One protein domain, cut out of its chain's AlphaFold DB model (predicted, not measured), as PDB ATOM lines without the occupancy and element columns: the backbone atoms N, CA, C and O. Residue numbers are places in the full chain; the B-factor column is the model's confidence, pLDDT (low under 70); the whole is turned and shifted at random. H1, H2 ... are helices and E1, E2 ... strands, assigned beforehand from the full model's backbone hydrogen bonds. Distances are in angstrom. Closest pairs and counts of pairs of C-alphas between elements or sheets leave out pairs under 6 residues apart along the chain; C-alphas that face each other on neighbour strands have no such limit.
ATOM      1  N   ILE A  97     144.875  63.528 111.702       83.31
ATOM      2  CA  ILE A  97     143.607  63.361 110.983       83.31
ATOM      3  C   ILE A  97     143.781  63.205 109.466       83.31
ATOM      4  O   ILE A  97     142.801  62.908 108.785       83.31
ATOM      5  N   CYS A  98     144.976  63.472 108.936       82.12
ATOM      6  CA  CYS A  98     145.298  63.393 107.516       82.12
ATOM      7  C   CYS A  98     145.852  62.010 107.161       82.12
ATOM      8  O   CYS A  98     146.547  61.391 107.967       82.12
ATOM      9  N   HIS A  99     145.601  61.527 105.940       86.25
ATOM     10  CA  HIS A  99     146.168  60.249 105.511       86.25
ATOM     11  C   HIS A  99     147.711  60.315 105.458       86.25
ATOM     12  O   HIS A  99     148.248  61.195 104.778       86.25
ATOM     13  N   PRO A 100     148.455  59.386 106.085       75.12
ATOM     14  CA  PRO A 100     149.904  59.523 106.265       75.12
ATOM     15  C   PRO A 100     150.708  59.456 104.959       75.12
ATOM     16  O   PRO A 100     151.760  60.074 104.855       75.12
ATOM     17  N   SER A 101     150.218  58.727 103.951       74.75
ATOM     18  CA  SER A 101     150.946  58.503 102.689       74.75
ATOM     19  C   SER A 101     150.425  59.327 101.512       74.75
ATOM     20  O   SER A 101     151.079  59.389 100.477       74.75
ATOM     21  N   HIS A 102     149.246  59.941 101.644       79.50
ATOM     22  CA  HIS A 102     148.591  60.678 100.548       79.50
ATOM     23  C   HIS A 102     148.506  62.181 100.836       79.50
ATOM     24  O   HIS A 102     147.851  62.921 100.104       79.50
ATOM     25  N   THR A 103     149.170  62.624 101.903       74.00
ATOM     26  CA  THR A 103     149.271  64.018 102.326       74.00
ATOM     27  C   THR A 103     150.717  64.454 102.133       74.00
ATOM     28  O   THR A 103     151.606  63.904 102.777       74.00
ATOM     29  N   TYR A 104     150.976  65.419 101.250       77.81
ATOM     30  CA  TYR A 104     152.341  65.917 101.023       77.81
ATOM     31  C   TYR A 104     152.710  67.063 101.971       77.81
ATOM     32  O   TYR A 104     153.887  67.325 102.205       77.81
ATOM     33  N   ALA A 105     151.709  67.754 102.517       68.44
ATOM     34  CA  ALA A 105     151.890  68.780 103.532       68.44
ATOM     35  C   ALA A 105     150.668  68.844 104.449       68.44
ATOM     36  O   ALA A 105     149.550  68.518 104.053       68.44
ATOM     37  N   CYS A 106     150.860  69.315 105.674       77.81
ATOM     38  CA  CYS A 106     149.772  69.542 106.612       77.81
ATOM     39  C   CYS A 106     149.951  70.892 107.306       77.81
ATOM     40  O   CYS A 106     151.060  71.248 107.703       77.81
ATOM     41  N   THR A 107     148.862  71.648 107.432       82.00
ATOM     42  CA  THR A 107     148.845  72.930 108.141       82.00
ATOM     43  C   THR A 107     147.944  72.814 109.360       82.00
ATOM     44  O   THR A 107     146.730  72.683 109.227       82.00
ATOM     45  N   GLU A 108     148.531  72.859 110.552       81.31
ATOM     46  CA  GLU A 108     147.774  72.824 111.803       81.31
ATOM     47  C   GLU A 108     146.976  74.119 112.009       81.31
ATOM     48  O   GLU A 108     147.445  75.218 111.712       81.31
ATOM     49  N   ILE A 109     145.768  73.981 112.554       81.19
ATOM     50  CA  ILE A 109     144.900  75.068 113.011       81.19
ATOM     51  C   ILE A 109     144.646  74.846 114.512       81.19
ATOM     52  O   ILE A 109     143.639  74.222 114.883       81.19
ATOM     53  N   PRO A 110     145.544  75.345 115.385       76.50
ATOM     54  CA  PRO A 110     145.486  75.086 116.822       76.50
ATOM     55  C   PRO A 110     144.179  75.543 117.470       76.50
ATOM     56  O   PRO A 110     143.592  74.798 118.252       76.50
ATOM     57  N   ASP A 111     143.665  76.711 117.074       81.75
ATOM     58  CA  ASP A 111     142.447  77.307 117.647       81.75
ATOM     59  C   ASP A 111     141.197  76.445 117.433       81.75
ATOM     60  O   ASP A 111     140.250  76.489 118.215       81.75
ATOM     61  N   LYS A 112     141.187  75.643 116.363       81.50
ATOM     62  CA  LYS A 112     140.081  74.741 116.016       81.50
ATOM     63  C   LYS A 112     140.376  73.284 116.356       81.50
ATOM     64  O   LYS A 112     139.594  72.421 115.964       81.50
ATOM     65  N   LYS A 113     141.509  73.003 117.008       83.69
ATOM     66  CA  LYS A 113     142.008  71.643 117.255       83.69
ATOM     67  C   LYS A 113     141.941  70.750 116.008       83.69
ATOM     68  O   LYS A 113     141.468  69.617 116.049       83.69
ATOM     69  N   SER A 114     142.324  71.304 114.860       84.62
ATOM     70  CA  SER A 114     142.180  70.646 113.557       84.62
ATOM     71  C   SER A 114     143.368  70.952 112.661       84.62
ATOM     72  O   SER A 114     144.226  71.756 113.015       84.62
ATOM     73  N   ALA A 115     143.430  70.318 111.497       83.19
ATOM     74  CA  ALA A 115     144.449  70.598 110.503       83.19
ATOM     75  C   ALA A 115     143.868  70.571 109.086       83.19
ATOM     76  O   ALA A 115     142.847  69.934 108.820       83.19
ATOM     77  N   VAL A 116     144.535  71.274 108.176       82.69
ATOM     78  CA  VAL A 116     144.275  71.225 106.737       82.69
ATOM     79  C   VAL A 116     145.244  70.234 106.110       82.69
ATOM     80  O   VAL A 116     146.460  70.407 106.207       82.69
ATOM     81  N   CYS A 117     144.696  69.212 105.458       80.19
ATOM     82  CA  CYS A 117     145.463  68.191 104.755       80.19
ATOM     83  C   CYS A 117     145.691  68.624 103.304       80.19
ATOM     84  O   CYS A 117     144.730  68.787 102.549       80.19
ATOM     85  N   HIS A 118     146.950  68.785 102.899       78.69
ATOM     86  CA  HIS A 118     147.304  69.028 101.502       78.69
ATOM     87  C   HIS A 118     147.557  67.688 100.817       78.69
ATOM     88  O   HIS A 118     148.600  67.054 101.003       78.69
ATOM     89  N   CYS A 119     146.553  67.232 100.074       76.50
ATOM     90  CA  CYS A 119     146.535  65.914  99.452       76.50
ATOM     91  C   CYS A 119     147.339  65.858  98.155       76.50
ATOM     92  O   CYS A 119     147.402  66.840  97.416       76.50
ATOM     93  N   LEU A 120     147.878  64.682  97.831       74.38
ATOM     94  CA  LEU A 120     148.386  64.395  96.488       74.38
ATOM     95  C   LEU A 120     147.310  64.687  95.420       74.38
ATOM     96  O   LEU A 120     146.113  64.609  95.726       74.38
ATOM     97  N   PRO A 121     147.698  65.032  94.174       73.88
ATOM     98  CA  PRO A 121     146.768  65.515  93.153       73.88
ATOM     99  C   PRO A 121     145.569  64.600  92.893       73.88
ATOM    100  O   PRO A 121     144.502  65.108  92.533       73.88
ATOM    101  N   GLU A 122     145.727  63.292  93.101       77.25
ATOM    102  CA  GLU A 122     144.705  62.276  92.862       77.25
ATOM    103  C   GLU A 122     143.705  62.114  94.018       77.25
ATOM    104  O   GLU A 122     142.673  61.471  93.848       77.25
ATOM    105  N   TYR A 123     143.965  62.696  95.189       78.94
ATOM    106  CA  TYR A 123     143.189  62.459  96.411       78.94
ATOM    107  C   TYR A 123     142.339  63.664  96.816       78.94
ATOM    108  O   TYR A 123     142.699  64.819  96.582       78.94
ATOM    109  N   SER A 124     141.177  63.393  97.415       80.31
ATOM    110  CA  SER A 124     140.216  64.430  97.795       80.31
ATOM    111  C   SER A 124     140.565  65.069  99.142       80.31
ATOM    112  O   SER A 124     140.827  64.388 100.137       80.31
ATOM    113  N   THR A 125     140.529  66.403  99.188       80.19
ATOM    114  CA  THR A 125     140.710  67.184 100.421       80.19
ATOM    115  C   THR A 125     139.515  67.067 101.360       80.19
ATOM    116  O   THR A 125     139.683  67.162 102.573       80.19
ATOM    117  N   GLU A 126     138.317  66.816 100.825       81.50
ATOM    118  CA  GLU A 126     137.088  66.636 101.612       81.50
ATOM    119  C   GLU A 126     137.175  65.380 102.481       81.50
ATOM    120  O   GLU A 126     136.767  65.376 103.641       81.50
ATOM    121  N   THR A 127     137.803  64.333 101.947       85.62
ATOM    122  CA  THR A 127     138.013  63.065 102.647       85.62
ATOM    123  C   THR A 127     139.355  63.009 103.366       85.62
ATOM    124  O   THR A 127     139.806  61.920 103.698       85.62
ATOM    125  N   ARG A 128     140.024  64.150 103.604       87.19
ATOM    126  CA  ARG A 128     141.345  64.224 104.269       87.19
ATOM    127  C   ARG A 128     142.392  63.288 103.644       87.19
ATOM    128  O   ARG A 128     143.218  62.694 104.340       87.19
ATOM    129  N   CYS A 129     142.347  63.167 102.319       84.62
ATOM    130  CA  CYS A 129     143.233  62.348 101.494       84.62
ATOM    131  C   CYS A 129     143.063  60.823 101.648       84.62
ATOM    132  O   CYS A 129     143.918  60.059 101.196       84.62
ATOM    133  N   PHE A 130     141.973  60.352 102.263       86.06
ATOM    134  CA  PHE A 130     141.701  58.914 102.388       86.06
ATOM    135  C   PHE A 130     141.131  58.304 101.106       86.06
ATOM    136  O   PHE A 130     141.334  57.119 100.854       86.06
ATOM    137  N   GLN A 131     140.432  59.096 100.288       88.50
ATOM    138  CA  GLN A 131     139.808  58.618  99.055       88.50
ATOM    139  C   GLN A 131     140.340  59.361  97.832       88.50
ATOM    140  O   GLN A 131     140.675  60.549  97.895       88.50
ATOM    141  N   LEU A 132     140.402  58.639  96.712       84.19
ATOM    142  CA  LEU A 132     140.662  59.224  95.402       84.19
ATOM    143  C   LEU A 132     139.547  60.201  95.038       84.19
ATOM    144  O   LEU A 132     138.386  59.994  95.393       84.19
ATOM    145  N   LYS A 133     139.905  61.237  94.286       79.94
ATOM    146  CA  LYS A 133     138.940  62.172  93.716       79.94
ATOM    147  C   LYS A 133     137.950  61.444  92.825       79.94
ATOM    148  O   LYS A 133     138.329  60.595  92.011       79.94
ATOM    149  N   ASN A 134     136.696  61.843  92.946       82.06
ATOM    150  CA  ASN A 134     135.602  61.342  92.145       82.06
ATOM    151  C   ASN A 134     134.841  62.523  91.546       82.06
ATOM    152  O   ASN A 134     134.008  63.136  92.197       82.06
ATOM    153  N   ALA A 135     135.084  62.824  90.273       78.62
ATOM    154  CA  ALA A 135     134.463  63.968  89.608       78.62
ATOM    155  C   ALA A 135     132.926  63.892  89.474       78.62
ATOM    156  O   ALA A 135     132.298  64.897  89.141       78.62
ATOM    157  N   CYS A 136     132.309  62.729  89.720       81.06
ATOM    158  CA  CYS A 136     130.853  62.606  89.758       81.06
ATOM    159  C   CYS A 136     130.257  63.157  91.057       81.06
ATOM    160  O   CYS A 136     129.189  63.764  91.016       81.06
ATOM    161  N   THR A 137     130.943  62.992  92.186       85.56
ATOM    162  CA  THR A 137     130.480  63.455  93.505       85.56
ATOM    163  C   THR A 137     131.137  64.761  93.926       85.56
ATOM    164  O   THR A 137     130.473  65.646  94.464       85.56
ATOM    165  N   ASP A 138     132.424  64.896  93.632       74.50
ATOM    166  CA  ASP A 138     133.266  65.982  94.100       74.50
ATOM    167  C   ASP A 138     133.040  67.221  93.238       74.50
ATOM    168  O   ASP A 138     133.009  67.168  91.999       74.50
ATOM    169  N   THR A 139     132.934  68.375  93.887       63.66
ATOM    170  CA  THR A 139     132.773  69.639  93.169       63.66
ATOM    171  C   THR A 139     134.130  70.098  92.648       63.66
ATOM    172  O   THR A 139     135.071  70.345  93.402       63.66
ATOM    173  N   THR A 140     134.262  70.205  91.326       59.06
ATOM    174  CA  THR A 140     135.517  70.643  90.706       59.06
ATOM    175  C   THR A 140     135.745  72.141  90.934       59.06
ATOM    176  O   THR A 140     134.816  72.945  90.898       59.06
ATOM    177  N   LEU A 141     137.000  72.539  91.165       50.84
ATOM    178  CA  LEU A 141     137.383  73.937  91.391       50.84
ATOM    179  C   LEU A 141     136.925  74.836  90.229       50.84
ATOM    180  O   LEU A 141     137.403  74.704  89.102       50.84
ATOM    181  N   GLY A 142     136.024  75.776  90.524       48.56
ATOM    182  CA  GLY A 142     135.443  76.698  89.542       48.56
ATOM    183  C   GLY A 142     134.163  76.198  88.867       48.56
ATOM    184  O   GLY A 142     133.609  76.920  88.040       48.56
ATOM    185  N   SER A 143     133.676  75.007  89.225       57.25
ATOM    186  CA  SER A 143     132.338  74.537  88.874       57.25
ATOM    187  C   SER A 143     131.363  74.805  90.018       57.25
ATOM    188  O   SER A 143     131.712  74.674  91.188       57.25
ATOM    189  N   THR A 144     130.127  75.163  89.677       62.53
ATOM    190  CA  THR A 144     129.014  75.233  90.636       62.53
ATOM    191  C   THR A 144     128.301  73.896  90.802       62.53
ATOM    192  O   THR A 144     127.420  73.802  91.649       62.53
ATOM    193  N   LYS A 145     128.646  72.896  89.980       67.19
ATOM    194  CA  LYS A 145     128.012  71.578  89.957       67.19
ATOM    195  C   LYS A 145     129.027  70.442  89.872       67.19
ATOM    196  O   LYS A 145     130.077  70.597  89.237       67.19
ATOM    197  N   ASN A 146     128.704  69.296  90.458       79.31
ATOM    198  CA  ASN A 146     129.470  68.058  90.281       79.31
ATOM    199  C   ASN A 146     129.018  67.285  89.024       79.31
ATOM    200  O   ASN A 146     128.097  67.691  88.304       79.31
ATOM    201  N   GLY A 147     129.696  66.179  88.709       77.12
ATOM    202  CA  GLY A 147     129.367  65.368  87.538       77.12
ATOM    203  C   GLY A 147     127.966  64.750  87.605       77.12
ATOM    204  O   GLY A 147     127.280  64.742  86.589       77.12
ATOM    205  N   ASN A 148     127.484  64.327  88.778       82.56
ATOM    206  CA  ASN A 148     126.139  63.762  88.937       82.56
ATOM    207  C   ASN A 148     125.040  64.768  88.586       82.56
ATOM    208  O   ASN A 148     124.115  64.452  87.835       82.56
ATOM    209  N   GLU A 149     125.172  65.997  89.072       81.62
ATOM    210  CA  GLU A 149     124.260  67.096  88.756       81.62
ATOM    211  C   GLU A 149     124.360  67.504  87.284       81.62
ATOM    212  O   GLU A 149     123.375  67.907  86.662       81.62
ATOM    213  N   THR A 150     125.556  67.393  86.704       81.50
ATOM    214  CA  THR A 150     125.792  67.776  85.314       81.50
ATOM    215  C   THR A 150     125.262  66.736  84.323       81.50
ATOM    216  O   THR A 150     124.711  67.082  83.270       81.50
ATOM    217  N   CYS A 151     125.386  65.461  84.682       76.94
ATOM    218  CA  CYS A 151     124.817  64.342  83.950       76.94
ATOM    219  C   CYS A 151     123.332  64.134  84.260       76.94
ATOM    220  O   CYS A 151     122.716  63.355  83.554       76.94
ATOM    221  N   ARG A 152     122.745  64.807  85.263       79.50
ATOM    222  CA  ARG A 152     121.357  64.592  85.715       79.50
ATOM    223  C   ARG A 152     121.086  63.131  86.080       79.50
ATOM    224  O   ARG A 152     120.165  62.506  85.557       79.50
ATOM    225  N   VAL A 153     121.917  62.570  86.957       81.56
ATOM    226  CA  VAL A 153     121.810  61.156  87.364       81.56
ATOM    227  C   VAL A 153     120.457  60.840  88.010       81.56
ATOM    228  O   VAL A 153     119.903  59.771  87.772       81.56
ATOM    229  N   GLU A 154     119.866  61.795  88.733       84.81
ATOM    230  CA  GLU A 154     118.519  61.657  89.313       84.81
ATOM    231  C   GLU A 154     117.414  61.459  88.259       84.81
ATOM    232  O   GLU A 154     116.377  60.875  88.553       84.81
ATOM    233  N   GLU A 155     117.650  61.879  87.012       80.88
ATOM    234  CA  GLU A 155     116.727  61.723  85.878       80.88
ATOM    235  C   GLU A 155     116.999  60.423  85.083       80.88
ATOM    236  O   GLU A 155     116.521  60.256  83.964       80.88
ATOM    237  N   GLY A 156     117.776  59.487  85.646       79.50
ATOM    238  CA  GLY A 156     118.057  58.171  85.053       79.50
ATOM    239  C   GLY A 156     119.277  58.123  84.125       79.50
ATOM    240  O   GLY A 156     119.519  57.111  83.468       79.50
ATOM    241  N   ASN A 157     120.056  59.202  84.067       77.50
ATOM    242  CA  ASN A 157     121.324  59.257  83.339       77.50
ATOM    243  C   ASN A 157     122.474  58.670  84.179       77.50
ATOM    244  O   ASN A 157     122.344  58.478  85.386       77.50
ATOM    245  N   LEU A 158     123.635  58.427  83.566       72.69
ATOM    246  CA  LEU A 158     124.798  57.863  84.265       72.69
ATOM    247  C   LEU A 158     125.993  58.816  84.237       72.69
ATOM    248  O   LEU A 158     126.260  59.458  83.219       72.69
ATOM    249  N   CYS A 159     126.738  58.853  85.345       78.88
ATOM    250  CA  CYS A 159     128.025  59.530  85.463       78.88
ATOM    251  C   CYS A 159     129.124  58.501  85.740       78.88
ATOM    252  O   CYS A 159     129.041  57.740  86.703       78.88
ATOM    253  N   PHE A 160     130.162  58.496  84.907       75.06
ATOM    254  CA  PHE A 160     131.335  57.644  85.072       75.06
ATOM    255  C   PHE A 160     132.562  58.510  85.358       75.06
ATOM    256  O   PHE A 160     133.008  59.228  84.456       75.06
ATOM    257  N   PRO A 161     133.113  58.481  86.581       81.62
ATOM    258  CA  PRO A 161     134.304  59.248  86.911       81.62
ATOM    259  C   PRO A 161     135.561  58.532  86.408       81.62
ATOM    260  O   PRO A 161     135.631  57.304  86.419       81.62
ATOM    261  N   GLU A 162     136.579  59.297  86.014       76.06
ATOM    262  CA  GLU A 162     137.945  58.788  85.869       76.06
ATOM    263  C   GLU A 162     138.634  58.912  87.244       76.06
ATOM    264  O   GLU A 162     138.881  60.042  87.690       76.06
ATOM    265  N   PRO A 163     138.891  57.793  87.957       74.19
ATOM    266  CA  PRO A 163     139.338  57.824  89.349       74.19
ATOM    267  C   PRO A 163     140.609  58.646  89.544       74.19
ATOM    268  O   PRO A 163     141.558  58.538  88.772       74.19
ATOM    269  N   GLY A 164     140.632  59.460  90.598       66.44
ATOM    270  CA  GLY A 164     141.781  60.305  90.916       66.44
ATOM    271  C   GLY A 164     141.901  61.553  90.042       66.44
ATOM    272  O   GLY A 164     142.902  62.262  90.096       66.44
ATOM    273  N   THR A 165     140.885  61.865  89.238       69.19
ATOM    274  CA  THR A 165     140.887  63.047  88.376       69.19
ATOM    275  C   THR A 165     139.618  63.879  88.556       69.19
ATOM    276  O   THR A 165     138.654  63.479  89.203       69.19
ATOM    277  N   HIS A 166     139.611  65.063  87.944       67.88
ATOM    278  CA  HIS A 166     138.424  65.912  87.820       67.88
ATOM    279  C   HIS A 166     137.618  65.619  86.538       67.88
ATOM    280  O   HIS A 166     136.779  66.425  86.139       67.88
ATOM    281  N   ARG A 167     137.898  64.501  85.856       70.00
ATOM    282  CA  ARG A 167     137.233  64.106  84.613       70.00
ATOM    283  C   ARG A 167     136.136  63.090  84.890       70.00
ATOM    284  O   ARG A 167     136.278  62.198  85.720       70.00
ATOM    285  N   TYR A 168     135.047  63.225  84.150       76.50
ATOM    286  CA  TYR A 168     133.925  62.301  84.159       76.50
ATOM    287  C   TYR A 168     133.312  62.237  82.762       76.50
ATOM    288  O   TYR A 168     133.558  63.111  81.933       76.50
ATOM    289  N   THR A 169     132.512  61.209  82.506       75.75
ATOM    290  CA  THR A 169     131.727  61.039  81.280       75.75
ATOM    291  C   THR A 169     130.257  60.890  81.642       75.75
ATOM    292  O   THR A 169     129.932  60.184  82.596       75.75
ATOM    293  N   CYS A 170     129.372  61.522  80.873       74.25
ATOM    294  CA  CYS A 170     127.931  61.324  81.002       74.25
ATOM    295  C   CYS A 170     127.413  60.359  79.937       74.25
ATOM    296  O   CYS A 170     127.778  60.483  78.767       74.25
ATOM    297  N   VAL A 171     126.511  59.459  80.325       80.19
ATOM    298  CA  VAL A 171     125.689  58.672  79.397       80.19
ATOM    299  C   VAL A 171     124.242  59.101  79.584       80.19
ATOM    300  O   VAL A 171     123.664  58.890  80.651       80.19
ATOM    301  N   CYS A 172     123.680  59.736  78.556       78.06
ATOM    302  CA  CYS A 172     122.338  60.300  78.624       78.06
ATOM    303  C   CYS A 172     121.291  59.259  78.224       78.06
ATOM    304  O   CYS A 172     121.342  58.708  77.121       78.06
TER     305      CYS A 172
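This is residues 97 to 172 of the 359 residues of the protein "Hypothetical protein" of Spirometra erinaceieuropaei (UniProt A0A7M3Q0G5). With little regular structure, two small hairpins, E1-E2 and E3-E4, lie toward opposite ends of an elongated shape, joined by unnamed residues 120 to 146; short helix H1 packs beside E3-E4. The 76 printed residues hold E1, E2, H1, E3, E4 in that order, mostly strand, with 26 in named elements; both two-stranded sheets are antiparallel. It is loose: radius of gyration of the C-alphas 14.6 A, spans 46 by 24 by 18 A.

Find C-alpha 103 at (149.271, 64.018, 102.326); E1 runs 16.0 A to residue 109. E2, residues 114 to 119, runs 15.5 A. H1 is residues 147 to 151, 5.9 A; E3, 158 to 161, 10.0 A. E4, 168 to 171, runs 10.2 A to C-alpha 171 at (125.689, 58.672, 79.397).

In hairpin E1-E2, at 158 degrees, look for N 109 and O 114, 2.7 A. In hairpin E3-E4, at 161 degrees, find N 169 and O 160, 2.8 A. Both pairs are within hydrogen-bond range, as is H1's one O i to N i+4 pair. The closest C-alphas of H1 and E4 are Cys 151 and Cys 170, 5.2 A; of H1 and E3, Asn 148 and Cys 159, 5.8 A. E1 and E2 are apart from E3 and E4.

The farthest C-alphas, Asp 111 and Cys 172, are 47.1 A apart. The printed part has no cut; the link E2 to H1 is long. Look for pLDDT under 70 at residues 105, 139 to 145 and 164 to 166.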